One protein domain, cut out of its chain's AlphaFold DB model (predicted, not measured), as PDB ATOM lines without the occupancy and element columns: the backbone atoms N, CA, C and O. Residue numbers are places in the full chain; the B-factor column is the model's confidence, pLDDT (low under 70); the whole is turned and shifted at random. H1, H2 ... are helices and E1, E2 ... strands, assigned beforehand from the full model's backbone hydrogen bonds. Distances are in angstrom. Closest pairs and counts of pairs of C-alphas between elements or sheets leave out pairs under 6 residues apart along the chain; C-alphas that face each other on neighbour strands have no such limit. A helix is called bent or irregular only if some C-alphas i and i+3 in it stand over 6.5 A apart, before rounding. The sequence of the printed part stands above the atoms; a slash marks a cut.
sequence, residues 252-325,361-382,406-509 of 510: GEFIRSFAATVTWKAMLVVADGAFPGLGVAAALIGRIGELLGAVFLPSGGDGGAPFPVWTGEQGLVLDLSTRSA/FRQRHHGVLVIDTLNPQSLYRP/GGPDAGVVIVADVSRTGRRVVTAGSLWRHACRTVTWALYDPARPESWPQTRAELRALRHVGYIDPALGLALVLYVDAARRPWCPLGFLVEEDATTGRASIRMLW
ATOM      1  N   GLY A 252     163.969 177.588 183.544       70.94
ATOM      2  CA  GLY A 252     163.849 178.169 182.198       70.94
ATOM      3  C   GLY A 252     163.827 177.151 181.040       70.94
ATOM      4  O   GLY A 252     163.179 177.387 180.021       70.94
ATOM      5  N   GLU A 253     164.485 175.999 181.182       78.94
ATOM      6  CA  GLU A 253     164.441 174.897 180.214       78.94
ATOM      7  C   GLU A 253     163.127 174.111 180.300       78.94
ATOM      8  O   GLU A 253     162.514 173.846 179.262       78.94
ATOM      9  N   PHE A 254     162.627 173.844 181.515       83.38
ATOM     10  CA  PHE A 254     161.270 173.314 181.691       83.38
ATOM     11  C   PHE A 254     160.233 174.245 181.048       83.38
ATOM     12  O   PHE A 254     159.413 173.788 180.254       83.38
ATOM     13  N   ILE A 255     160.296 175.553 181.330       82.06
ATOM     14  CA  ILE A 255     159.382 176.555 180.756       82.06
ATOM     15  C   ILE A 255     159.446 176.542 179.220       82.06
ATOM     16  O   ILE A 255     158.405 176.621 178.571       82.06
ATOM     17  N   ARG A 256     160.637 176.379 178.626       83.56
ATOM     18  CA  ARG A 256     160.820 176.275 177.166       83.56
ATOM     19  C   ARG A 256     160.178 175.031 176.567       83.56
ATOM     20  O   ARG A 256     159.503 175.145 175.545       83.56
ATOM     21  N   SER A 257     160.354 173.879 177.205       84.69
ATOM     22  CA  SER A 257     159.702 172.631 176.797       84.69
ATOM     23  C   SER A 257     158.179 172.736 176.938       84.69
ATOM     24  O   SER A 257     157.438 172.529 175.976       84.69
ATOM     25  N   PHE A 258     157.698 173.179 178.103       86.94
ATOM     26  CA  PHE A 258     156.273 173.298 178.396       86.94
ATOM     27  C   PHE A 258     155.560 174.311 177.488       86.94
ATOM     28  O   PHE A 258     154.477 174.013 176.990       86.94
ATOM     29  N   ALA A 259     156.168 175.461 177.182       87.44
ATOM     30  CA  ALA A 259     155.577 176.472 176.296       87.44
ATOM     31  C   ALA A 259     155.361 175.985 174.846       87.44
ATOM     32  O   ALA A 259     154.531 176.543 174.125       87.44
ATOM     33  N   ALA A 260     156.072 174.938 174.409       85.75
ATOM     34  CA  ALA A 260     155.860 174.315 173.102       85.75
ATOM     35  C   ALA A 260     154.639 173.366 173.067       85.75
ATOM     36  O   ALA A 260     154.146 173.034 171.985       85.75
ATOM     37  N   THR A 261     154.135 172.944 174.232       86.50
ATOM     38  CA  THR A 261     153.083 171.923 174.356       86.50
ATOM     39  C   THR A 261     151.691 172.401 173.922       86.50
ATOM     40  O   THR A 261     151.404 173.599 173.825       86.50
ATOM     41  N   VAL A 262     150.776 171.452 173.680       87.69
ATOM     42  CA  VAL A 262     149.351 171.780 173.513       87.69
ATOM     43  C   VAL A 262     148.685 172.098 174.854       87.69
ATOM     44  O   VAL A 262     147.805 172.961 174.879       87.69
ATOM     45  N   THR A 263     149.138 171.503 175.966       88.56
ATOM     46  CA  THR A 263     148.617 171.815 177.311       88.56
ATOM     47  C   THR A 263     148.829 173.279 177.680       88.56
ATOM     48  O   THR A 263     147.908 173.905 178.202       88.56
ATOM     49  N   TRP A 264     149.971 173.872 177.323       89.88
ATOM     50  CA  TRP A 264     150.201 175.311 177.476       89.88
ATOM     51  C   TRP A 264     149.176 176.168 176.720       89.88
ATOM     52  O   TRP A 264     148.592 177.093 177.282       89.88
ATOM     53  N   LYS A 265     148.898 175.830 175.454       87.75
ATOM     54  CA  LYS A 265     147.917 176.551 174.624       87.75
ATOM     55  C   LYS A 265     146.506 176.450 175.205       87.75
ATOM     56  O   LYS A 265     145.795 177.450 175.247       87.75
ATOM     57  N   ALA A 266     146.121 175.270 175.691       86.62
ATOM     58  CA  ALA A 266     144.857 175.087 176.399       86.62
ATOM     59  C   ALA A 266     144.817 175.910 177.700       86.62
ATOM     60  O   ALA A 266     143.826 176.585 177.959       86.62
ATOM     61  N   MET A 267     145.901 175.918 178.482       88.75
ATOM     62  CA  MET A 267     145.998 176.676 179.732       88.75
ATOM     63  C   MET A 267     145.839 178.186 179.511       88.75
ATOM     64  O   MET A 267     145.106 178.820 180.263       88.75
ATOM     65  N   LEU A 268     146.449 178.747 178.460       88.94
ATOM     66  CA  LEU A 268     146.278 180.155 178.075       88.94
ATOM     67  C   LEU A 268     144.808 180.500 177.780       88.94
ATOM     68  O   LEU A 268     144.284 181.470 178.324       88.94
ATOM     69  N   VAL A 269     144.130 179.687 176.961       85.94
ATOM     70  CA  VAL A 269     142.713 179.898 176.599       85.94
ATOM     71  C   VAL A 269     141.799 179.779 177.821       85.94
ATOM     72  O   VAL A 269     140.899 180.597 178.006       85.94
ATOM     73  N   VAL A 270     142.036 178.784 178.681       85.62
ATOM     74  CA  VAL A 270     141.245 178.592 179.907       85.62
ATOM     75  C   VAL A 270     141.512 179.709 180.920       85.62
ATOM     76  O   VAL A 270     140.579 180.130 181.598       85.62
ATOM     77  N   ALA A 271     142.735 180.243 180.997       85.94
ATOM     78  CA  ALA A 271     143.054 181.378 181.863       85.94
ATOM     79  C   ALA A 271     142.332 182.663 181.418       85.94
ATOM     80  O   ALA A 271     141.712 183.317 182.251       85.94
ATOM     81  N   ASP A 272     142.320 182.989 180.121       84.25
ATOM     82  CA  ASP A 272     141.541 184.131 179.607       84.25
ATOM     83  C   ASP A 272     140.027 183.970 179.845       84.25
ATOM     84  O   ASP A 272     139.340 184.951 180.135       84.25
ATOM     85  N   GLY A 273     139.502 182.739 179.772       79.69
ATOM     86  CA  GLY A 273     138.104 182.439 180.106       79.69
ATOM     87  C   GLY A 273     137.786 182.542 181.604       79.69
ATOM     88  O   GLY A 273     136.715 183.020 181.976       79.69
ATOM     89  N   ALA A 274     138.718 182.127 182.469       81.44
ATOM     90  CA  ALA A 274     138.580 182.194 183.926       81.44
ATOM     91  C   ALA A 274     138.726 183.624 184.484       81.44
ATOM     92  O   ALA A 274     138.171 183.926 185.542       81.44
ATOM     93  N   PHE A 275     139.434 184.502 183.767       77.81
ATOM     94  CA  PHE A 275     139.714 185.891 184.144       77.81
ATOM     95  C   PHE A 275     139.253 186.877 183.046       77.81
ATOM     96  O   PHE A 275     140.075 187.566 182.424       77.81
ATOM     97  N   PRO A 276     137.935 186.952 182.769       77.50
ATOM     98  CA  PRO A 276     137.406 187.648 181.602       77.50
ATOM     99  C   PRO A 276     137.719 189.148 181.628       77.50
ATOM    100  O   PRO A 276     137.430 189.849 182.595       77.50
ATOM    101  N   GLY A 277     138.275 189.650 180.523       77.44
ATOM    102  CA  GLY A 277     138.603 191.066 180.331       77.44
ATOM    103  C   GLY A 277     140.006 191.481 180.786       77.44
ATOM    104  O   GLY A 277     140.493 192.504 180.311       77.44
ATOM    105  N   LEU A 278     140.694 190.682 181.613       82.94
ATOM    106  CA  LEU A 278     142.038 191.024 182.101       82.94
ATOM    107  C   LEU A 278     143.153 190.765 181.066       82.94
ATOM    108  O   LEU A 278     144.216 191.382 181.147       82.94
ATOM    109  N   GLY A 279     142.928 189.889 180.077       85.69
ATOM    110  CA  GLY A 279     143.911 189.569 179.029       85.69
ATOM    111  C   GLY A 279     145.122 188.790 179.553       85.69
ATOM    112  O   GLY A 279     146.267 189.106 179.218       85.69
ATOM    113  N   VAL A 280     144.863 187.790 180.400       86.94
ATOM    114  CA  VAL A 280     145.870 186.967 181.080       86.94
ATOM    115  C   VAL A 280     146.787 186.264 180.086       86.94
ATOM    116  O   VAL A 280     147.997 186.276 180.288       86.94
ATOM    117  N   ALA A 281     146.266 185.709 178.989       88.44
ATOM    118  CA  ALA A 281     147.099 185.030 178.001       88.44
ATOM    119  C   ALA A 281     148.107 185.987 177.348       88.44
ATOM    120  O   ALA A 281     149.271 185.633 177.179       88.44
ATOM    121  N   ALA A 282     147.695 187.220 177.035       87.75
ATOM    122  CA  ALA A 282     148.583 188.230 176.462       87.75
ATOM    123  C   ALA A 282     149.669 188.674 177.460       87.75
ATOM    124  O   ALA A 282     150.844 188.753 177.093       87.75
ATOM    125  N   ALA A 283     149.300 188.902 178.725       89.75
ATOM    126  CA  ALA A 283     150.255 189.216 179.788       89.75
ATOM    127  C   ALA A 283     151.240 188.055 180.039       89.75
ATOM    128  O   ALA A 283     152.443 188.279 180.198       89.75
ATOM    129  N   LEU A 284     150.753 186.811 179.999       88.19
ATOM    130  CA  LEU A 284     151.554 185.613 180.247       88.19
ATOM    131  C   LEU A 284     152.496 185.302 179.076       88.19
ATOM    132  O   LEU A 284     153.636 184.914 179.307       88.19
ATOM    133  N   ILE A 285     152.070 185.544 177.831       87.38
ATOM    134  CA  ILE A 285     152.937 185.486 176.641       87.38
ATOM    135  C   ILE A 285     154.032 186.566 176.705       87.38
ATOM    136  O   ILE A 285     155.177 186.296 176.345       87.38
ATOM    137  N   GLY A 286     153.713 187.766 177.205       85.31
ATOM    138  CA  GLY A 286     154.704 188.816 177.455       85.31
ATOM    139  C   GLY A 286     155.770 188.375 178.462       85.31
ATOM    140  O   GLY A 286     156.956 188.353 178.135       85.31
ATOM    141  N   ARG A 287     155.347 187.940 179.660       84.38
ATOM    142  CA  ARG A 287     156.262 187.472 180.716       84.38
ATOM    143  C   ARG A 287     157.036 186.210 180.337       84.38
ATOM    144  O   ARG A 287     158.222 186.123 180.647       84.38
ATOM    145  N   ILE A 288     156.428 185.237 179.654       78.25
ATOM    146  CA  ILE A 288     157.149 184.006 179.294       78.25
ATOM    147  C   ILE A 288     158.271 184.280 178.287       78.25
ATOM    148  O   ILE A 288     159.306 183.630 178.365       78.25
ATOM    149  N   GLY A 289     158.135 185.288 177.416       72.44
ATOM    150  CA  GLY A 289     159.228 185.742 176.552       72.44
ATOM    151  C   GLY A 289     160.482 186.158 177.334       72.44
ATOM    152  O   GLY A 289     161.594 185.828 176.923       72.44
ATOM    153  N   GLU A 290     160.308 186.805 178.489       75.88
ATOM    154  CA  GLU A 290     161.401 187.163 179.405       75.88
ATOM    155  C   GLU A 290     161.996 185.913 180.078       75.88
ATOM    156  O   GLU A 290     163.213 185.720 180.081       75.88
ATOM    157  N   LEU A 291     161.140 185.021 180.597       74.38
ATOM    158  CA  LEU A 291     161.555 183.799 181.303       74.38
ATOM    159  C   LEU A 291     162.297 182.803 180.401       74.38
ATOM    160  O   LEU A 291     163.242 182.159 180.846       74.38
ATOM    161  N   LEU A 292     161.906 182.686 179.129       73.31
ATOM    162  CA  LEU A 292     162.548 181.797 178.150       73.31
ATOM    163  C   LEU A 292     164.004 182.185 177.851       73.31
ATOM    164  O   LEU A 292     164.784 181.328 177.413       73.31
ATOM    165  N   GLY A 293     164.360 183.455 178.078       67.56
ATOM    166  CA  GLY A 293     165.723 183.979 177.989       67.56
ATOM    167  C   GLY A 293     166.544 183.828 179.277       67.56
ATOM    168  O   GLY A 293     167.762 183.996 179.235       67.56
ATOM    169  N   ALA A 294     165.917 183.492 180.409       66.50
ATOM    170  CA  ALA A 294     166.606 183.290 181.678       66.50
ATOM    171  C   ALA A 294     167.180 181.866 181.779       66.50
ATOM    172  O   ALA A 294     166.466 180.873 181.643       66.50
ATOM    173  N   VAL A 295     168.485 181.757 182.049       60.00
ATOM    174  CA  VAL A 295     169.159 180.459 182.265       60.00
ATOM    175  C   VAL A 295     168.856 179.903 183.663       60.00
ATOM    176  O   VAL A 295     168.714 178.698 183.834       60.00
ATOM    177  N   PHE A 296     168.700 180.790 184.649       60.62
ATOM    178  CA  PHE A 296     168.354 180.468 186.033       60.62
ATOM    179  C   PHE A 296     167.263 181.419 186.527       60.62
ATOM    180  O   PHE A 296     167.258 182.595 186.161       60.62
ATOM    181  N   LEU A 297     166.376 180.920 187.388       66.31
ATOM    182  CA  LEU A 297     165.369 181.708 188.097       66.31
ATOM    183  C   LEU A 297     165.647 181.622 189.615       66.31
ATOM    184  O   LEU A 297     165.996 180.542 190.089       66.31
ATOM    185  N   PRO A 298     165.570 182.728 190.382       65.94
ATOM    186  CA  PRO A 298     165.962 182.747 191.796       65.94
ATOM    187  C   PRO A 298     164.862 182.164 192.696       65.94
ATOM    188  O   PRO A 298     163.805 182.780 192.807       65.94
ATOM    189  N   SER A 299     165.085 180.999 193.314       65.44
ATOM    190  CA  SER A 299     164.087 180.232 194.087       65.44
ATOM    191  C   SER A 299     163.079 181.065 194.887       65.44
ATOM    192  O   SER A 299     163.461 181.919 195.690       65.44
ATOM    193  N   GLY A 300     161.788 180.770 194.702       64.00
ATOM    194  CA  GLY A 300     160.676 181.405 195.420       64.00
ATOM    195  C   GLY A 300     159.789 182.335 194.582       64.00
ATOM    196  O   GLY A 300     158.697 182.670 195.037       64.00
ATOM    197  N   GLY A 301     160.188 182.702 193.359       67.00
ATOM    198  CA  GLY A 301     159.364 183.527 192.466       67.00
ATOM    199  C   GLY A 301     159.505 185.043 192.631       67.00
ATOM    200  O   GLY A 301     160.293 185.554 193.430       67.00
ATOM    201  N   ASP A 302     158.671 185.770 191.888       61.81
ATOM    202  CA  ASP A 302     158.328 187.160 192.180       61.81
ATOM    203  C   ASP A 302     157.632 187.216 193.556       61.81
ATOM    204  O   ASP A 302     156.553 186.652 193.757       61.81
ATOM    205  N   GLY A 303     158.239 187.911 194.519       64.19
ATOM    206  CA  GLY A 303     157.728 187.976 195.889       64.19
ATOM    207  C   GLY A 303     156.344 188.631 196.040       64.19
ATOM    208  O   GLY A 303     155.884 189.429 195.215       64.19
ATOM    209  N   GLY A 304     155.696 188.348 197.174       70.94
ATOM    210  CA  GLY A 304     154.424 188.972 197.563       70.94
ATOM    211  C   GLY A 304     153.175 188.117 197.351       70.94
ATOM    212  O   GLY A 304     152.082 188.671 197.277       70.94
ATOM    213  N   ALA A 305     153.312 186.788 197.281       78.25
ATOM    214  CA  ALA A 305     152.164 185.887 197.278       78.25
ATOM    215  C   ALA A 305     151.243 186.120 198.505       78.25
ATOM    216  O   ALA A 305     151.733 186.323 199.619       78.25
ATOM    217  N   PRO A 306     149.906 186.053 198.345       78.88
ATOM    218  CA  PRO A 306     148.933 186.342 199.407       78.88
ATOM    219  C   PRO A 306     148.777 185.221 200.456       78.88
ATOM    220  O   PRO A 306     147.869 185.269 201.295       78.88
ATOM    221  N   PHE A 307     149.636 184.209 200.378       83.06
ATOM    222  CA  PHE A 307     149.767 183.044 201.245       83.06
ATOM    223  C   PHE A 307     151.245 182.597 201.231       83.06
ATOM    224  O   PHE A 307     151.950 182.903 200.267       83.06
ATOM    225  N   PRO A 308     151.743 181.884 202.259       87.50
ATOM    226  CA  PRO A 308     153.105 181.361 202.248       87.50
ATOM    227  C   PRO A 308     153.331 180.387 201.083       87.50
ATOM    228  O   PRO A 308     152.569 179.433 200.908       87.50
ATOM    229  N   VAL A 309     154.399 180.622 200.321       87.94
ATOM    230  CA  VAL A 309     154.896 179.757 199.241       87.94
ATOM    231  C   VAL A 309     156.378 179.508 199.477       87.94
ATOM    232  O   VAL A 309     157.105 180.435 199.835       87.94
ATOM    233  N   TRP A 310     156.824 178.267 199.304       88.12
ATOM    234  CA  TRP A 310     158.234 177.895 199.407       88.12
ATOM    235  C   TRP A 310     158.555 176.672 198.546       88.12
ATOM    236  O   TRP A 310     157.662 175.966 198.071       88.12
ATOM    237  N   THR A 311     159.844 176.414 198.363       87.25
ATOM    238  CA  THR A 311     160.352 175.255 197.629       87.25
ATOM    239  C   THR A 311     160.422 174.028 198.531       87.25
ATOM    240  O   THR A 311     161.000 174.076 199.617       87.25
ATOM    241  N   GLY A 312     159.859 172.912 198.075       85.06
ATOM    242  CA  GLY A 312     160.067 171.582 198.644       85.06
ATOM    243  C   GLY A 312     160.694 170.622 197.631       85.06
ATOM    244  O   GLY A 312     160.906 170.962 196.469       85.06
ATOM    245  N   GLU A 313     160.927 169.380 198.057       85.44
ATOM    246  CA  GLU A 313     161.543 168.311 197.246       85.44
ATOM    247  C   GLU A 313     160.827 168.049 195.907       85.44
ATOM    248  O   GLU A 313     161.435 167.590 194.946       85.44
ATOM    249  N   GLN A 314     159.524 168.344 195.836       89.00
ATOM    250  CA  GLN A 314     158.684 168.170 194.646       89.00
ATOM    251  C   GLN A 314     158.293 169.511 193.995       89.00
ATOM    252  O   GLN A 314     157.268 169.594 193.315       89.00
ATOM    253  N   GLY A 315     159.101 170.558 194.170       88.69
ATOM    254  CA  GLY A 315     158.842 171.892 193.628       88.69
ATOM    255  C   GLY A 315     158.006 172.755 194.575       88.69
ATOM    256  O   GLY A 315     158.172 172.680 195.793       88.69
ATOM    257  N   LEU A 316     157.117 173.586 194.029       90.56
ATOM    258  CA  LEU A 316     156.324 174.546 194.805       90.56
ATOM    259  C   LEU A 316     155.434 173.882 195.871       90.56
ATOM    260  O   LEU A 316     154.721 172.907 195.612       90.56
ATOM    261  N   VAL A 317     155.433 174.480 197.065       91.75
ATOM    262  CA  VAL A 317     154.559 174.152 198.196       91.75
ATOM    263  C   VAL A 317     153.849 175.422 198.668       91.75
ATOM    264  O   VAL A 317     154.476 176.471 198.803       91.75
ATOM    265  N   LEU A 318     152.536 175.331 198.897       91.12
ATOM    266  CA  LEU A 318     151.672 176.460 199.259       91.12
ATOM    267  C   LEU A 318     150.922 176.161 200.567       91.12
ATOM    268  O   LEU A 318     150.351 175.079 200.702       91.12
ATOM    269  N   ASP A 319     150.842 177.110 201.504       90.25
ATOM    270  CA  ASP A 319     149.988 176.999 202.703       90.25
ATOM    271  C   ASP A 319     148.741 177.885 202.587       90.25
ATOM    272  O   ASP A 319     148.797 179.098 202.780       90.25
ATOM    273  N   LEU A 320     147.585 177.274 202.330       84.06
ATOM    274  CA  LEU A 320     146.319 177.982 202.124       84.06
ATOM    275  C   LEU A 320     145.562 178.310 203.433       84.06
ATOM    276  O   LEU A 320     144.457 178.859 203.384       84.06
ATOM    277  N   SER A 321     146.132 178.024 204.616       71.44
ATOM    278  CA  SER A 321     145.466 178.277 205.914       71.44
ATOM    279  C   SER A 321     145.032 179.721 206.134       71.44
ATOM    280  O   SER A 321     143.941 179.965 206.658       71.44
ATOM    281  N   THR A 322     145.861 180.680 205.716       63.66
ATOM    282  CA  THR A 322     145.596 182.117 205.883       63.66
ATOM    283  C   THR A 322     144.363 182.580 205.104       63.66
ATOM    284  O   THR A 322     143.822 183.644 205.392       63.66
ATOM    285  N   ARG A 323     143.892 181.774 204.141       58.84
ATOM    286  CA  ARG A 323     142.723 182.050 203.299       58.84
ATOM    287  C   ARG A 323     141.485 181.243 203.698       58.84
ATOM    288  O   ARG A 323     140.381 181.777 203.599       58.84
ATOM    289  N   SER A 324     141.640 180.041 204.267       48.19
ATOM    290  CA  SER A 324     140.510 179.266 204.820       48.19
ATOM    291  C   SER A 324     139.835 179.920 206.037       48.19
ATOM    292  O   SER A 324     138.672 179.642 206.306       48.19
ATOM    293  N   ALA A 325     140.528 180.821 206.745       35.66
ATOM    294  CA  ALA A 325     139.953 181.610 207.843       35.66
ATOM    295  C   ALA A 325     139.102 182.816 207.376       35.66
ATOM    296  O   ALA A 325     138.524 183.512 208.209       35.66
ATOM    297  N   PHE A 361     130.302 170.755 180.360       49.56
ATOM    298  CA  PHE A 361     131.447 171.140 179.528       49.56
ATOM    299  C   PHE A 361     132.758 170.399 179.876       49.56
ATOM    300  O   PHE A 361     133.724 170.989 180.353       49.56
ATOM    301  N   ARG A 362     132.804 169.089 179.610       57.09
ATOM    302  CA  ARG A 362     134.065 168.348 179.413       57.09
ATOM    303  C   ARG A 362     134.446 168.457 177.938       57.09
ATOM    304  O   ARG A 362     133.745 167.909 177.092       57.09
ATOM    305  N   GLN A 363     135.513 169.190 177.623       62.75
ATOM    306  CA  GLN A 363     135.936 169.435 176.238       62.75
ATOM    307  C   GLN A 363     137.404 169.087 176.009       62.75
ATOM    308  O   GLN A 363     138.229 169.200 176.914       62.75
ATOM    309  N   ARG A 364     137.732 168.687 174.773       69.44
ATOM    310  CA  ARG A 364     139.118 168.591 174.310       69.44
ATOM    311  C   ARG A 364     139.498 169.825 173.502       69.44
ATOM    312  O   ARG A 364     139.043 169.985 172.372       69.44
ATOM    313  N   HIS A 365     140.396 170.645 174.037       59.72
ATOM    314  CA  HIS A 365     141.025 171.736 173.295       59.72
ATOM    315  C   HIS A 365     142.371 171.249 172.754       59.72
ATOM    316  O   HIS A 365     143.274 170.932 173.519       59.72
ATOM    317  N   HIS A 366     142.504 171.139 171.428       59.66
ATOM    318  CA  HIS A 366     143.719 170.626 170.767       59.66
ATOM    319  C   HIS A 366     144.205 169.252 171.293       59.66
ATOM    320  O   HIS A 366     145.401 168.981 171.320       59.66
ATOM    321  N   GLY A 367     143.275 168.384 171.714       68.88
ATOM    322  CA  GLY A 367     143.552 167.059 172.297       68.88
ATOM    323  C   GLY A 367     143.635 167.033 173.831       68.88
ATOM    324  O   GLY A 367     143.322 166.003 174.435       68.88
ATOM    325  N   VAL A 368     143.948 168.174 174.450       83.06
ATOM    326  CA  VAL A 368     144.063 168.380 175.904       83.06
ATOM    327  C   VAL A 368     142.682 168.367 176.546       83.06
ATOM    328  O   VAL A 368     141.780 169.064 176.079       83.06
ATOM    329  N   LEU A 369     142.511 167.608 177.625       86.88
ATOM    330  CA  LEU A 369     141.254 167.568 178.375       86.88
ATOM    331  C   LEU A 369     141.089 168.847 179.215       86.88
ATOM    332  O   LEU A 369     142.013 169.250 179.912       86.88
ATOM    333  N   VAL A 370     139.912 169.471 179.197       87.38
ATOM    334  CA  VAL A 370     139.582 170.613 180.065       87.38
ATOM    335  C   VAL A 370     138.399 170.257 180.963       87.38
ATOM    336  O   VAL A 370     137.390 169.729 180.488       87.38
ATOM    337  N   ILE A 371     138.545 170.525 182.267       86.00
ATOM    338  CA  ILE A 371     137.561 170.209 183.312       86.00
ATOM    339  C   ILE A 371     137.349 171.440 184.204       86.00
ATOM    340  O   ILE A 371     138.230 171.804 184.980       86.00
ATOM    341  N   ASP A 372     136.171 172.062 184.145       84.75
ATOM    342  CA  ASP A 372     135.792 173.161 185.048       84.75
ATOM    343  C   ASP A 372     135.019 172.631 186.260       84.75
ATOM    344  O   ASP A 372     133.810 172.463 186.193       84.75
ATOM    345  N   THR A 373     135.691 172.377 187.383       80.50
ATOM    346  CA  THR A 373     135.066 171.842 188.611       80.50
ATOM    347  C   THR A 373     134.268 172.873 189.425       80.50
ATOM    348  O   THR A 373     133.639 172.507 190.425       80.50
ATOM    349  N   LEU A 374     134.301 174.155 189.038       77.25
ATOM    350  CA  LEU A 374     133.558 175.227 189.707       77.25
ATOM    351  C   LEU A 374     132.136 175.360 189.156       77.25
ATOM    352  O   LEU A 374     131.226 175.726 189.902       77.25
ATOM    353  N   ASN A 375     131.925 175.002 187.889       67.06
ATOM    354  CA  ASN A 375     130.591 174.859 187.320       67.06
ATOM    355  C   ASN A 375     129.922 173.557 187.825       67.06
ATOM    356  O   ASN A 375     130.369 172.467 187.468       67.06
ATOM    357  N   PRO A 376     128.818 173.603 188.599       49.47
ATOM    358  CA  PRO A 376     128.188 172.389 189.128       49.47
ATOM    359  C   PRO A 376     127.660 171.443 188.033       49.47
ATOM    360  O   PRO A 376     127.557 170.239 188.268       49.47
ATOM    361  N   GLN A 377     127.366 171.947 186.828       49.28
ATOM    362  CA  GLN A 377     126.867 171.136 185.712       49.28
ATOM    363  C   GLN A 377     127.961 170.341 184.977       49.28
ATOM    364  O   GLN A 377     127.633 169.477 184.164       49.28
ATOM    365  N   SER A 378     129.249 170.612 185.218       50.03
ATOM    366  CA  SER A 378     130.349 169.847 184.606       50.03
ATOM    367  C   SER A 378     130.590 168.506 185.313       50.03
ATOM    368  O   SER A 378     130.889 167.507 184.659       50.03
ATOM    369  N   LEU A 379     130.433 168.490 186.642       45.09
ATOM    370  CA  LEU A 379     130.633 167.326 187.505       45.09
ATOM    371  C   LEU A 379     129.371 166.458 187.564       45.09
ATOM    372  O   LEU A 379     129.461 165.234 187.606       45.09
ATOM    373  N   TYR A 380     128.189 167.079 187.511       38.91
ATOM    374  CA  TYR A 380     126.903 166.383 187.540       38.91
ATOM    375  C   TYR A 380     126.296 166.210 186.140       38.91
ATOM    376  O   TYR A 380     125.249 166.778 185.827       38.91
ATOM    377  N   ARG A 381     126.899 165.339 185.315       38.72
ATOM    378  CA  ARG A 381     126.129 164.635 184.270       38.72
ATOM    379  C   ARG A 381     126.576 163.183 184.022       38.72
ATOM    380  O   ARG A 381     127.435 162.939 183.166       38.72
ATOM    381  N   PRO A 382     125.901 162.205 184.650       38.06
ATOM    382  CA  PRO A 382     125.670 160.901 184.043       38.06
ATOM    383  C   PRO A 382     124.527 160.976 183.004       38.06
ATOM    384  O   PRO A 382     123.736 161.917 182.986       38.06
ATOM    385  N   GLY A 406     158.527 162.355 170.751       35.72
ATOM    386  CA  GLY A 406     157.383 162.657 171.611       35.72
ATOM    387  C   GLY A 406     156.040 162.279 170.988       35.72
ATOM    388  O   GLY A 406     155.678 162.769 169.921       35.72
ATOM    389  N   GLY A 407     155.267 161.431 171.675       39.81
ATOM    390  CA  GLY A 407     153.835 161.285 171.388       39.81
ATOM    391  C   GLY A 407     153.075 162.594 171.665       39.81
ATOM    392  O   GLY A 407     153.636 163.498 172.291       39.81
ATOM    393  N   PRO A 408     151.804 162.724 171.238       50.81
ATOM    394  CA  PRO A 408     151.024 163.927 171.512       50.81
ATOM    395  C   PRO A 408     150.993 164.201 173.019       50.81
ATOM    396  O   PRO A 408     150.698 163.299 173.803       50.81
ATOM    397  N   ASP A 409     151.299 165.441 173.405       65.38
ATOM    398  CA  ASP A 409     151.296 165.878 174.800       65.38
ATOM    399  C   ASP A 409     149.918 165.637 175.433       65.38
ATOM    400  O   ASP A 409     148.946 166.355 175.186       65.38
ATOM    401  N   ALA A 410     149.845 164.582 176.239       74.31
ATOM    402  CA  ALA A 410     148.671 164.236 177.007       74.31
ATOM    403  C   ALA A 410     148.708 165.023 178.317       74.31
ATOM    404  O   ALA A 410     149.380 164.647 179.281       74.31
ATOM    405  N   GLY A 411     147.958 166.118 178.348       87.75
ATOM    406  CA  GLY A 411     147.715 166.874 179.561       87.75
ATOM    407  C   GLY A 411     146.246 167.193 179.788       87.75
ATOM    408  O   GLY A 411     145.361 166.876 178.985       87.75
ATOM    409  N   VAL A 412     145.999 167.822 180.930       91.75
ATOM    410  CA  VAL A 412     144.675 168.263 181.366       91.75
ATOM    411  C   VAL A 412     144.773 169.647 182.003       91.75
ATOM    412  O   VAL A 412     145.737 169.940 182.708       91.75
ATOM    413  N   VAL A 413     143.770 170.495 181.778       92.69
ATOM    414  CA  VAL A 413     143.606 171.774 182.480       92.69
ATOM    415  C   VAL A 413     142.361 171.698 183.355       92.69
ATOM    416  O   VAL A 413     141.267 171.398 182.875       92.69
ATOM    417  N   ILE A 414     142.531 171.950 184.648       91.94
ATOM    418  CA  ILE A 414     141.489 171.842 185.665       91.94
ATOM    419  C   ILE A 414     141.234 173.232 186.252       91.94
ATOM    420  O   ILE A 414     142.097 173.783 186.939       91.94
ATOM    421  N   VAL A 415     140.041 173.786 186.025       90.19
ATOM    422  CA  VAL A 415     139.582 174.964 186.775       90.19
ATOM    423  C   VAL A 415     139.013 174.467 188.100       90.19
ATOM    424  O   VAL A 415     138.082 173.655 188.118       90.19
ATOM    425  N   ALA A 416     139.609 174.869 189.218       86.44
ATOM    426  CA  ALA A 416     139.256 174.357 190.536       86.44
ATOM    427  C   ALA A 416     139.634 175.312 191.662       86.44
ATOM    428  O   ALA A 416     140.660 175.976 191.618       86.44
ATOM    429  N   ASP A 417     138.832 175.263 192.719       84.88
ATOM    430  CA  ASP A 417     139.208 175.719 194.053       84.88
ATOM    431  C   ASP A 417     140.259 174.742 194.608       84.88
ATOM    432  O   ASP A 417     139.952 173.590 194.939       84.88
ATOM    433  N   VAL A 418     141.516 175.182 194.669       85.69
ATOM    434  CA  VAL A 418     142.670 174.340 195.028       85.69
ATOM    435  C   VAL A 418     142.632 173.929 196.508       85.69
ATOM    436  O   VAL A 418     143.241 172.920 196.882       85.69
ATOM    437  N   SER A 419     141.834 174.595 197.353       77.06
ATOM    438  CA  SER A 419     141.596 174.132 198.729       77.06
ATOM    439  C   SER A 419     140.860 172.778 198.773       77.06
ATOM    440  O   SER A 419     141.094 171.969 199.679       77.06
ATOM    441  N   ARG A 420     140.083 172.439 197.729       72.69
ATOM    442  CA  ARG A 420     139.405 171.132 197.565       72.69
ATOM    443  C   ARG A 420     140.350 169.957 197.298       72.69
ATOM    444  O   ARG A 420     139.916 168.804 197.291       72.69
ATOM    445  N   THR A 421     141.657 170.198 197.178       74.00
ATOM    446  CA  THR A 421     142.666 169.129 197.304       74.00
ATOM    447  C   THR A 421     142.565 168.386 198.645       74.00
ATOM    448  O   THR A 421     142.998 167.232 198.732       74.00
ATOM    449  N   GLY A 422     141.947 169.006 199.661       68.44
ATOM    450  CA  GLY A 422     141.684 168.417 200.976       68.44
ATOM    451  C   GLY A 422     142.852 168.568 201.949       68.44
ATOM    452  O   GLY A 422     142.931 167.839 202.936       68.44
ATOM    453  N   ARG A 423     143.794 169.478 201.667       79.56
ATOM    454  CA  ARG A 423     144.938 169.770 202.537       79.56
ATOM    455  C   ARG A 423     145.110 171.272 202.710       79.56
ATOM    456  O   ARG A 423     145.054 172.019 201.744       79.56
ATOM    457  N   ARG A 424     145.427 171.686 203.941       85.19
ATOM    458  CA  ARG A 424     145.918 173.037 204.255       85.19
ATOM    459  C   ARG A 424     147.169 173.380 203.438       85.19
ATOM    460  O   ARG A 424     147.247 174.449 202.847       85.19
ATOM    461  N   VAL A 425     148.149 172.474 203.463       89.81
ATOM    462  CA  VAL A 425     149.413 172.610 202.737       89.81
ATOM    463  C   VAL A 425     149.324 171.785 201.462       89.81
ATOM    464  O   VAL A 425     149.182 170.557 201.511       89.81
ATOM    465  N   VAL A 426     149.385 172.479 200.333       92.00
ATOM    466  CA  VAL A 426     149.264 171.931 198.990       92.00
ATOM    467  C   VAL A 426     150.660 171.648 198.450       92.00
ATOM    468  O   VAL A 426     151.500 172.538 198.351       92.00
ATOM    469  N   THR A 427     150.897 170.386 198.105       92.75
ATOM    470  CA  THR A 427     152.117 169.892 197.457       92.75
ATOM    471  C   THR A 427     151.792 169.277 196.096       92.75
ATOM    472  O   THR A 427     150.646 168.875 195.846       92.75
ATOM    473  N   ALA A 428     152.813 169.107 195.252       93.38
ATOM    474  CA  ALA A 428     152.726 168.379 193.985       93.38
ATOM    475  C   ALA A 428     151.987 167.029 194.120       93.38
ATOM    476  O   ALA A 428     151.004 166.781 193.422       93.38
ATOM    477  N   GLY A 429     152.359 166.199 195.102       93.19
ATOM    478  CA  GLY A 429     151.672 164.935 195.393       93.19
ATOM    479  C   GLY A 429     150.187 165.053 195.783       93.19
ATOM    480  O   GLY A 429     149.411 164.141 195.490       93.19
ATOM    481  N   SER A 430     149.749 166.148 196.418       93.38
ATOM    482  CA  SER A 430     148.312 166.368 196.683       93.38
ATOM    483  C   SER A 430     147.546 166.867 195.460       93.38
ATOM    484  O   SER A 430     146.439 166.384 195.217       93.38
ATOM    485  N   LEU A 431     148.149 167.757 194.664       94.19
ATOM    486  CA  LEU A 431     147.601 168.216 193.382       94.19
ATOM    487  C   LEU A 431     147.443 167.045 192.412       94.19
ATOM    488  O   LEU A 431     146.430 166.937 191.725       94.19
ATOM    489  N   TRP A 432     148.407 166.124 192.411       94.56
ATOM    490  CA  TRP A 432     148.371 164.925 191.587       94.56
ATOM    491  C   TRP A 432     147.229 163.978 191.961       94.56
ATOM    492  O   TRP A 432     146.415 163.630 191.109       94.56
ATOM    493  N   ARG A 433     147.091 163.621 193.247       93.19
ATOM    494  CA  ARG A 433     145.971 162.776 193.707       93.19
ATOM    495  C   ARG A 433     144.611 163.417 193.439       93.19
ATOM    496  O   ARG A 433     143.676 162.711 193.067       93.19
ATOM    497  N   HIS A 434     144.494 164.737 193.601       91.62
ATOM    498  CA  HIS A 434     143.286 165.465 193.217       91.62
ATOM    499  C   HIS A 434     143.028 165.355 191.704       91.62
ATOM    500  O   HIS A 434     141.931 164.962 191.321       91.62
ATOM    501  N   ALA A 435     144.045 165.560 190.859       92.06
ATOM    502  CA  ALA A 435     143.923 165.460 189.402       92.06
ATOM    503  C   ALA A 435     143.478 164.061 188.958       92.06
ATOM    504  O   ALA A 435     142.535 163.940 188.178       92.06
ATOM    505  N   CYS A 436     144.089 162.999 189.497       92.12
ATOM    506  CA  CYS A 436     143.686 161.624 189.197       92.12
ATOM    507  C   CYS A 436     142.219 161.363 189.564       92.12
ATOM    508  O   CYS A 436     141.505 160.752 188.770       92.12
ATOM    509  N   ARG A 437     141.746 161.853 190.724       90.12
ATOM    510  CA  ARG A 437     140.323 161.761 191.096       90.12
ATOM    511  C   ARG A 437     139.447 162.527 190.107       90.12
ATOM    512  O   ARG A 437     138.547 161.926 189.537       90.12
ATOM    513  N   THR A 438     139.732 163.803 189.857       88.12
ATOM    514  CA  THR A 438     138.937 164.662 188.965       88.12
ATOM    515  C   THR A 438     138.854 164.105 187.540       88.12
ATOM    516  O   THR A 438     137.765 164.043 186.978       88.12
ATOM    517  N   VAL A 439     139.968 163.626 186.977       87.75
ATOM    518  CA  VAL A 439     139.996 162.988 185.649       87.75
ATOM    519  C   VAL A 439     139.237 161.660 185.655       87.75
ATOM    520  O   VAL A 439     138.471 161.404 184.730       87.75
ATOM    521  N   THR A 440     139.373 160.842 186.706       86.38
ATOM    522  CA  THR A 440     138.586 159.602 186.835       86.38
ATOM    523  C   THR A 440     137.092 159.910 186.864       86.38
ATOM    524  O   THR A 440     136.348 159.335 186.083       86.38
ATOM    525  N   TRP A 441     136.650 160.860 187.690       84.06
ATOM    526  CA  TRP A 441     135.242 161.264 187.788       84.06
ATOM    527  C   TRP A 441     134.699 161.884 186.489       84.06
ATOM    528  O   TRP A 441     133.514 161.756 186.199       84.06
ATOM    529  N   ALA A 442     135.547 162.540 185.691       80.69
ATOM    530  CA  ALA A 442     135.148 163.131 184.416       80.69
ATOM    531  C   ALA A 442     135.036 162.116 183.259       80.69
ATOM    532  O   ALA A 442     134.276 162.369 182.317       80.69
ATOM    533  N   LEU A 443     135.789 161.007 183.307       82.75
ATOM    534  CA  LEU A 443     135.927 160.046 182.201       82.75
ATOM    535  C   LEU A 443     135.313 158.662 182.465       82.75
ATOM    536  O   LEU A 443     134.818 158.040 181.525       82.75
ATOM    537  N   TYR A 444     135.341 158.171 183.706       81.44
ATOM    538  CA  TYR A 444     134.809 156.856 184.057       81.44
ATOM    539  C   TYR A 444     133.287 156.908 184.211       81.44
ATOM    540  O   TYR A 444     132.754 157.694 184.994       81.44
ATOM    541  N   ASP A 445     132.589 156.034 183.488       80.50
ATOM    542  CA  ASP A 445     131.150 155.833 183.618       80.50
ATOM    543  C   ASP A 445     130.891 154.544 184.423       80.50
ATOM    544  O   ASP A 445     131.135 153.449 183.909       80.50
ATOM    545  N   PRO A 446     130.387 154.622 185.671       75.38
ATOM    546  CA  PRO A 446     130.110 153.433 186.476       75.38
ATOM    547  C   PRO A 446     128.954 152.586 185.919       75.38
ATOM    548  O   PRO A 446     128.876 151.398 186.230       75.38
ATOM    549  N   ALA A 447     128.082 153.150 185.073       76.25
ATOM    550  CA  ALA A 447     127.054 152.388 184.361       76.25
ATOM    551  C   ALA A 447     127.608 151.661 183.117       76.25
ATOM    552  O   ALA A 447     126.901 150.847 182.521       76.25
ATOM    553  N   ARG A 448     128.862 151.944 182.736       78.25
ATOM    554  CA  ARG A 448     129.603 151.329 181.624       78.25
ATOM    555  C   ARG A 448     131.031 150.976 182.058       78.25
ATOM    556  O   ARG A 448     131.977 151.699 181.716       78.25
ATOM    557  N   PRO A 449     131.228 149.884 182.823       81.31
ATOM    558  CA  PRO A 449     132.540 149.482 183.338       81.31
ATOM    559  C   PRO A 449     133.629 149.335 182.261       81.31
ATOM    560  O   PRO A 449     134.813 149.523 182.547       81.31
ATOM    561  N   GLU A 450     133.246 149.072 181.010       79.12
ATOM    562  CA  GLU A 450     134.113 149.042 179.829       79.12
ATOM    563  C   GLU A 450     134.783 150.390 179.485       79.12
ATOM    564  O   GLU A 450     135.729 150.414 178.699       79.12
ATOM    565  N   SER A 451     134.367 151.499 180.105       80.81
ATOM    566  CA  SER A 451     135.045 152.808 180.037       80.81
ATOM    567  C   SER A 451     136.344 152.878 180.862       80.81
ATOM    568  O   SER A 451     137.180 153.770 180.663       80.81
ATOM    569  N   TRP A 452     136.558 151.931 181.787       87.31
ATOM    570  CA  TRP A 452     137.715 151.942 182.688       87.31
ATOM    571  C   TRP A 452     139.076 151.783 181.983       87.31
ATOM    572  O   TRP A 452     139.979 152.566 182.290       87.31
ATOM    573  N   PRO A 453     139.281 150.860 181.015       88.56
ATOM    574  CA  PRO A 453     140.548 150.749 180.291       88.56
ATOM    575  C   PRO A 453     140.945 152.039 179.560       88.56
ATOM    576  O   PRO A 453     142.123 152.396 179.578       88.56
ATOM    577  N   GLN A 454     139.977 152.763 178.984       82.19
ATOM    578  CA  GLN A 454     140.210 154.059 178.336       82.19
ATOM    579  C   GLN A 454     140.598 155.127 179.366       82.19
ATOM    580  O   GLN A 454     141.633 155.773 179.216       82.19
ATOM    581  N   THR A 455     139.842 155.246 180.463       83.94
ATOM    582  CA  THR A 455     140.162 156.172 181.568       83.94
ATOM    583  C   THR A 455     141.562 155.910 182.134       83.94
ATOM    584  O   THR A 455     142.345 156.836 182.351       83.94
ATOM    585  N   ARG A 456     141.929 154.636 182.313       89.06
ATOM    586  CA  ARG A 456     143.256 154.218 182.784       89.06
ATOM    587  C   ARG A 456     144.365 154.515 181.769       89.06
ATOM    588  O   ARG A 456     145.489 154.797 182.184       89.06
ATOM    589  N   ALA A 457     144.083 154.444 180.467       86.50
ATOM    590  CA  ALA A 457     145.026 154.820 179.416       86.50
ATOM    591  C   ALA A 457     145.290 156.335 179.415       86.50
ATOM    592  O   ALA A 457     146.452 156.731 179.458       86.50
ATOM    593  N   GLU A 458     144.241 157.163 179.481       86.06
ATOM    594  CA  GLU A 458     144.358 158.626 179.613       86.06
ATOM    595  C   GLU A 458     145.163 158.998 180.866       86.06
ATOM    596  O   GLU A 458     146.182 159.677 180.766       86.06
ATOM    597  N   LEU A 459     144.788 158.466 182.038       89.06
ATOM    598  CA  LEU A 459     145.512 158.701 183.292       89.06
ATOM    599  C   LEU A 459     147.001 158.354 183.178       89.06
ATOM    600  O   LEU A 459     147.832 159.105 183.687       89.06
ATOM    601  N   ARG A 460     147.356 157.233 182.534       88.25
ATOM    602  CA  ARG A 460     148.754 156.818 182.300       88.25
ATOM    603  C   ARG A 460     149.494 157.732 181.327       88.25
ATOM    604  O   ARG A 460     150.688 157.934 181.517       88.25
ATOM    605  N   ALA A 461     148.802 158.261 180.322       87.38
ATOM    606  CA  ALA A 461     149.375 159.183 179.352       87.38
ATOM    607  C   ALA A 461     149.670 160.562 179.964       87.38
ATOM    608  O   ALA A 461     150.640 161.184 179.545       87.38
ATOM    609  N   LEU A 462     148.897 161.010 180.969       88.69
ATOM    610  CA  LEU A 462     149.068 162.328 181.597       88.69
ATOM    611  C   LEU A 462     150.522 162.632 182.003       88.69
ATOM    612  O   LEU A 462     151.086 161.953 182.869       88.69
ATOM    613  N   ARG A 463     151.072 163.702 181.414       89.50
ATOM    614  CA  ARG A 463     152.373 164.314 181.750       89.50
ATOM    615  C   ARG A 463     152.250 165.715 182.328       89.50
ATOM    616  O   ARG A 463     153.034 166.055 183.208       89.50
ATOM    617  N   HIS A 464     151.260 166.487 181.890       92.06
ATOM    618  CA  HIS A 464     151.041 167.855 182.350       92.06
ATOM    619  C   HIS A 464     149.642 168.026 182.950       92.06
ATOM    620  O   HIS A 464     148.641 167.598 182.373       92.06
ATOM    621  N   VAL A 465     149.562 168.681 184.107       94.44
ATOM    622  CA  VAL A 465     148.303 169.110 184.724       94.44
ATOM    623  C   VAL A 465     148.396 170.604 185.011       94.44
ATOM    624  O   VAL A 465     149.152 171.024 185.886       94.44
ATOM    625  N   GLY A 466     147.621 171.403 184.282       94.56
ATOM    626  CA  GLY A 466     147.387 172.805 184.612       94.56
ATOM    627  C   GLY A 466     146.246 172.924 185.619       94.56
ATOM    628  O   GLY A 466     145.188 172.332 185.427       94.56
ATOM    629  N   TYR A 467     146.440 173.705 186.672       95.19
ATOM    630  CA  TYR A 467     145.399 174.127 187.604       95.19
ATOM    631  C   TYR A 467     145.166 175.624 187.467       95.19
ATOM    632  O   TYR A 467     146.133 176.379 187.375       95.19
ATOM    633  N   ILE A 468     143.902 176.048 187.490       92.94
ATOM    634  CA  ILE A 468     143.501 177.459 187.516       92.94
ATOM    635  C   ILE A 468     142.446 177.641 188.613       92.94
ATOM    636  O   ILE A 468     141.364 177.062 188.550       92.94
ATOM    637  N   ASP A 469     142.769 178.458 189.607       91.19
ATOM    638  CA  ASP A 469     141.906 178.864 190.710       91.19
ATOM    639  C   ASP A 469     141.558 180.357 190.559       91.19
ATOM    640  O   ASP A 469     142.342 181.227 190.961       91.19
ATOM    641  N   PRO A 470     140.393 180.691 189.975       86.25
ATOM    642  CA  PRO A 470     139.977 182.079 189.801       86.25
ATOM    643  C   PRO A 470     139.627 182.780 191.121       86.25
ATOM    644  O   PRO A 470     139.615 184.008 191.161       86.25
ATOM    645  N   ALA A 471     139.367 182.046 192.209       83.75
ATOM    646  CA  ALA A 471     139.061 182.637 193.514       83.75
ATOM    647  C   ALA A 471     140.333 183.087 194.252       83.75
ATOM    648  O   ALA A 471     140.318 184.106 194.948       83.75
ATOM    649  N   LEU A 472     141.435 182.349 194.086       85.31
ATOM    650  CA  LEU A 472     142.760 182.731 194.583       85.31
ATOM    651  C   LEU A 472     143.549 183.618 193.610       85.31
ATOM    652  O   LEU A 472     144.584 184.153 194.007       85.31
ATOM    653  N   GLY A 473     143.096 183.758 192.360       89.00
ATOM    654  CA  GLY A 473     143.896 184.370 191.298       89.00
ATOM    655  C   GLY A 473     145.161 183.558 191.017       89.00
ATOM    656  O   GLY A 473     146.205 184.133 190.752       89.00
ATOM    657  N   LEU A 474     145.114 182.232 191.156       91.38
ATOM    658  CA  LEU A 474     146.288 181.358 191.130       91.38
ATOM    659  C   LEU A 474     146.209 180.398 189.949       91.38
ATOM    660  O   LEU A 474     145.163 179.815 189.683       91.38
ATOM    661  N   ALA A 475     147.338 180.141 189.305       93.06
ATOM    662  CA  ALA A 475     147.506 178.986 188.444       93.06
ATOM    663  C   ALA A 475     148.777 178.214 188.804       93.06
ATOM    664  O   ALA A 475     149.769 178.794 189.246       93.06
ATOM    665  N   LEU A 476     148.745 176.896 188.622       94.44
ATOM    666  CA  LEU A 476     149.857 175.985 188.900       94.44
ATOM    667  C   LEU A 476     150.033 175.020 187.730       94.44
ATOM    668  O   LEU A 476     149.052 174.591 187.124       94.44
ATOM    669  N   VAL A 477     151.273 174.641 187.442       93.88
ATOM    670  CA  VAL A 477     151.607 173.587 186.484       93.88
ATOM    671  C   VAL A 477     152.296 172.466 187.236       93.88
ATOM    672  O   VAL A 477     153.318 172.666 187.893       93.88
ATOM    673  N   LEU A 478     151.737 171.274 187.097       93.69
ATOM    674  CA  LEU A 478     152.312 170.036 187.577       93.69
ATOM    675  C   LEU A 478     152.826 169.223 186.382       93.69
ATOM    676  O   LEU A 478     152.082 168.964 185.434       93.69
ATOM    677  N   TYR A 479     154.077 168.790 186.466       91.75
ATOM    678  CA  TYR A 479     154.693 167.800 185.593       91.75
ATOM    679  C   TYR A 479     154.704 166.423 186.277       91.75
ATOM    680  O   TYR A 479     154.811 166.331 187.502       91.75
ATOM    681  N   VAL A 480     154.588 165.347 185.500       89.94
ATOM    682  CA  VAL A 480     154.621 163.962 185.992       89.94
ATOM    683  C   VAL A 480     155.602 163.142 185.158       89.94
ATOM    684  O   VAL A 480     155.331 162.814 183.997       89.94
ATOM    685  N   ASP A 481     156.726 162.781 185.779       84.94
ATOM    686  CA  ASP A 481     157.836 162.085 185.125       84.94
ATOM    687  C   ASP A 481     157.483 160.649 184.675       84.94
ATOM    688  O   ASP A 481     156.394 160.113 184.935       84.94
ATOM    689  N   ALA A 482     158.416 159.989 183.981       80.25
ATOM    690  CA  ALA A 482     158.261 158.601 183.545       80.25
ATOM    691  C   ALA A 482     157.954 157.638 184.715       80.25
ATOM    692  O   ALA A 482     157.091 156.769 184.572       80.25
ATOM    693  N   ALA A 483     158.574 157.858 185.880       83.25
ATOM    694  CA  ALA A 483     158.378 157.110 187.124       83.25
ATOM    695  C   ALA A 483     157.101 157.499 187.905       83.25
ATOM    696  O   ALA A 483     156.861 156.976 188.995       83.25
ATOM    697  N   ARG A 484     156.260 158.383 187.347       85.25
ATOM    698  CA  ARG A 484     154.997 158.883 187.919       85.25
ATOM    699  C   ARG A 484     155.164 159.692 189.207       85.25
ATOM    700  O   ARG A 484     154.208 159.832 189.978       85.25
ATOM    701  N   ARG A 485     156.342 160.283 189.408       89.31
ATOM    702  CA  ARG A 485     156.626 161.250 190.468       89.31
ATOM    703  C   ARG A 485     156.096 162.626 190.039       89.31
ATOM    704  O   ARG A 485     156.474 163.121 188.977       89.31
ATOM    705  N   PRO A 486     155.195 163.240 190.823       92.56
ATOM    706  CA  PRO A 486     154.664 164.561 190.522       92.56
ATOM    707  C   PRO A 486     155.634 165.656 190.984       92.56
ATOM    708  O   PRO A 486     156.112 165.628 192.117       92.56
ATOM    709  N   TRP A 487     155.866 166.648 190.127       91.56
ATOM    710  CA  TRP A 487     156.704 167.823 190.373       91.56
ATOM    711  C   TRP A 487     155.923 169.092 190.011       91.56
ATOM    712  O   TRP A 487     155.250 169.116 188.984       91.56
ATOM    713  N   CYS A 488     155.979 170.143 190.831       92.31
ATOM    714  CA  CYS A 488     155.295 171.420 190.581       92.31
ATOM    715  C   CYS A 488     156.319 172.530 190.263       92.31
ATOM    716  O   CYS A 488     156.679 173.296 191.163       92.31
ATOM    717  N   PRO A 489     156.832 172.608 189.020       88.06
ATOM    718  CA  PRO A 489     157.898 173.541 188.636       88.06
ATOM    719  C   PRO A 489     157.460 174.992 188.433       88.06
ATOM    720  O   PRO A 489     158.311 175.874 188.388       88.06
ATOM    721  N   LEU A 490     156.166 175.252 188.245       88.75
ATOM    722  CA  LEU A 490     155.690 176.572 187.846       88.75
ATOM    723  C   LEU A 490     154.344 176.890 188.487       88.75
ATOM    724  O   LEU A 490     153.443 176.053 188.538       88.75
ATOM    725  N   GLY A 491     154.196 178.132 188.914       91.25
ATOM    726  CA  GLY A 491     152.924 178.747 189.238       91.25
ATOM    727  C   GLY A 491     152.913 180.199 188.795       91.25
ATOM    728  O   GLY A 491     153.948 180.763 188.439       91.25
ATOM    729  N   PHE A 492     151.747 180.822 188.821       91.19
ATOM    730  CA  PHE A 492     151.634 182.266 188.690       91.19
ATOM    731  C   PHE A 492     150.392 182.793 189.397       91.19
ATOM    732  O   PHE A 492     149.388 182.095 189.534       91.19
ATOM    733  N   LEU A 493     150.481 184.038 189.845       91.19
ATOM    734  CA  LEU A 493     149.374 184.804 190.390       91.19
ATOM    735  C   LEU A 493     148.910 185.818 189.348       91.19
ATOM    736  O   LEU A 493     149.730 186.500 188.735       91.19
ATOM    737  N   VAL A 494     147.598 185.901 189.178       89.88
ATOM    738  CA  VAL A 494     146.871 186.853 188.345       89.88
ATOM    739  C   VAL A 494     146.241 187.880 189.278       89.88
ATOM    740  O   VAL A 494     145.346 187.565 190.062       89.88
ATOM    741  N   GLU A 495     146.712 189.115 189.183       87.81
ATOM    742  CA  GLU A 495     146.162 190.270 189.889       87.81
ATOM    743  C   GLU A 495     145.602 191.263 188.864       87.81
ATOM    744  O   GLU A 495     146.091 191.346 187.739       87.81
ATOM    745  N   GLU A 496     144.592 192.045 189.237       85.56
ATOM    746  CA  GLU A 496     144.152 193.176 188.418       85.56
ATOM    747  C   GLU A 496     145.035 194.396 188.718       85.56
ATOM    748  O   GLU A 496     145.109 194.868 189.855       85.56
ATOM    749  N   ASP A 497     145.716 194.916 187.698       85.56
ATOM    750  CA  ASP A 497     146.434 196.185 187.781       85.56
ATOM    751  C   ASP A 497     145.425 197.338 187.849       85.56
ATOM    752  O   ASP A 497     144.814 197.717 186.847       85.56
ATOM    753  N   ALA A 498     145.304 197.939 189.033       80.81
ATOM    754  CA  ALA A 498     144.406 199.057 189.314       80.81
ATOM    755  C   ALA A 498     144.622 200.300 188.422       80.81
ATOM    756  O   ALA A 498     143.764 201.184 188.402       80.81
ATOM    757  N   THR A 499     145.748 200.407 187.704       82.62
ATOM    758  CA  THR A 499     146.023 201.520 186.780       82.62
ATOM    759  C   THR A 499     145.618 201.235 185.334       82.62
ATOM    760  O   THR A 499     145.262 202.174 184.619       82.62
ATOM    761  N   THR A 500     145.638 199.971 184.896       84.50
ATOM    762  CA  THR A 500     145.356 199.589 183.498       84.50
ATOM    763  C   THR A 500     144.102 198.732 183.312       84.50
ATOM    764  O   THR A 500     143.641 198.600 182.176       84.50
ATOM    765  N   GLY A 501     143.543 198.160 184.384       82.88
ATOM    766  CA  GLY A 501     142.425 197.209 184.332       82.88
ATOM    767  C   GLY A 501     142.786 195.883 183.648       82.88
ATOM    768  O   GLY A 501     141.918 195.222 183.081       82.88
ATOM    769  N   ARG A 502     144.078 195.531 183.612       87.81
ATOM    770  CA  ARG A 502     144.611 194.324 182.957       87.81
ATOM    771  C   ARG A 502     145.257 193.383 183.965       87.81
ATOM    772  O   ARG A 502     145.520 193.757 185.104       87.81
ATOM    773  N   ALA A 503     145.550 192.166 183.523       87.88
ATOM    774  CA  ALA A 503     146.301 191.189 184.293       87.88
ATOM    775  C   ALA A 503     147.738 191.671 184.553       87.88
ATOM    776  O   ALA A 503     148.548 191.780 183.629       87.88
ATOM    777  N   SER A 504     148.066 191.875 185.824       88.12
ATOM    778  CA  SER A 504     149.432 191.805 186.334       88.12
ATOM    779  C   SER A 504     149.731 190.351 186.690       88.12
ATOM    780  O   SER A 504     148.926 189.699 187.358       88.12
ATOM    781  N   ILE A 505     150.869 189.826 186.229       88.88
ATOM    782  CA  ILE A 505     151.255 188.432 186.466       88.88
ATOM    783  C   ILE A 505     152.550 188.373 187.266       88.88
ATOM    784  O   ILE A 505     153.599 188.835 186.806       88.88
ATOM    785  N   ARG A 506     152.468 187.744 188.442       86.94
ATOM    786  CA  ARG A 506     153.624 187.392 189.276       86.94
ATOM    787  C   ARG A 506     153.917 185.916 189.116       86.94
ATOM    788  O   ARG A 506     153.020 185.088 189.263       86.94
ATOM    789  N   MET A 507     155.159 185.580 188.828       87.25
ATOM    790  CA  MET A 507     155.554 184.209 188.528       87.25
ATOM    791  C   MET A 507     156.103 183.517 189.781       87.25
ATOM    792  O   MET A 507     156.832 184.125 190.558       87.25
ATOM    793  N   LEU A 508     155.764 182.246 189.977       86.88
ATOM    794  CA  LEU A 508     156.222 181.409 191.088       86.88
ATOM    795  C   LEU A 508     157.022 180.231 190.523       86.88
ATOM    796  O   LEU A 508     156.565 179.560 189.596       86.88
ATOM    797  N   TRP A 509     158.189 179.948 191.092       83.12
ATOM    798  CA  TRP A 509     159.045 178.821 190.705       83.12
ATOM    799  C   TRP A 509     159.839 178.317 191.930       83.12
ATOM    800  O   TRP A 509     160.048 179.093 192.873       83.12
TER     801      TRP A 509
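Overview. This is residues 252 to 325, 361 to 382 and 406 to 509 of the 510 residues of an uncharacterized protein of Thermomonospora curvata (strain ATCC 19995 / DSM 43183 / JCM 3096 / KCTC 9072 / NBRC 15933 / NCIMB 10081 / Henssen B9) (UniProt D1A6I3). A twisted seven-strand sheet curls round H2 on one face, while H7 crosses it on the other face and H8, which begins far out at one end of the domain, folds back along H7 to reach the sheet with its residues 458 to 461. H1 and H3 join H2, making three layers with H7 and H8, helices on both faces of a sheet; the small hairpin E1 and E2 is partly face to face with the sheet. The 200 printed residues run H1 H2 H3 E1 E2 H4 E3 E4 H5 E5 H6 H7 H8 E6 E7 E8 E9, class mixed; the mixed sheet has the order E3 E4 E5 E6 E7 E8 E9. The whole is compact, radius of gyration of the C-alphas 16.5 A, spanning 52 by 36 by 30 A.

Arrangement. H1, residues 252 to 259, is on the sheet. H2, residues 262 to 274, comes closest to E5, residues 411 to 415, at the C-alphas of Thr 263 and Gly 411, 5.5 A. H2 touches H3, residues 280 to 291, at a steep tilt of 46 degrees, opposite ways, the closest C-alphas being Leu 268 and Ala 281, 4.9 A. H3 only just lies over E9, residues 502 to 508, with 3 C-alphas falling on it. E1, residues 309 to 312, and E2, residues 315 to 319, form a hairpin (N 310 to O 317, 3.0 A) and a sandwich, two sheets face to face, with the large sheet; Gly 315 and Cys 488 of E8, residues 486 to 497, are the closest C-alphas of E2 and E8, 4.7 A. H4, residues 321 to 324, is not on the large sheet. E3, residues 362 to 365, and E4, residues 368 to 372, form a hairpin (N 365 to O 368, 2.9 A). H5, residues 376 to 379, and H6, residues 418 to 421, only graze the sheet. E4 and E5 are parallel (N 413 to O 369, 2.8 A), as are E5 and E6, residues 464 to 469 (N 414 to O 466, 2.8 A). H7, residues 428 to 443, is on the opposite face from H2, its height over the sheet 8.3 A, and runs across the strands, at 88 degrees to E6 on the local plane. H7 and H8, residues 449 to 461, form a helical hairpin, closest C-alphas Leu 443 and Thr 455, 5.8 A. E5, H6 H7 H8, E6 is a strand-helix-strand unit, two parallel neighbour strands with helices between. E6, E7, residues 474 to 480, E8 and E9 form a meander, each strand antiparallel to the one before (N 467 to O 476, N 475 to O 492 and N 493 to O 506, each 2.8 A). Every O i to N i+4 pair is within hydrogen-bond range in H1, H2 and H7, but 7 of 8 in H3 and 7 of 9 in H8; H4, H5 and H6 are too short for one.

Along the chain. H1 begins at C-alpha 252, (163.849, 178.169, 182.198), and E9 ends at C-alpha 508, (156.222, 181.409, 191.088). E8 is 32.8 A long, H7 22.1 A and H8 19.8 A; H8 is only just irregular, C-alphas 450 and 453 being 6.7 A apart.

Size, cuts and confidence. The C-alphas farthest apart, Glu 450 and Thr 499, are 54.3 A apart. Residues 326 to 360 and 383 to 405 are not printed, with C-alpha gaps of 31.4 A and 34.1 A. H3 to E1 is a long link. Mean pLDDT of the printed part is 80.8; 35 residues are under 70, among them 293 to 303 and 375 to 382.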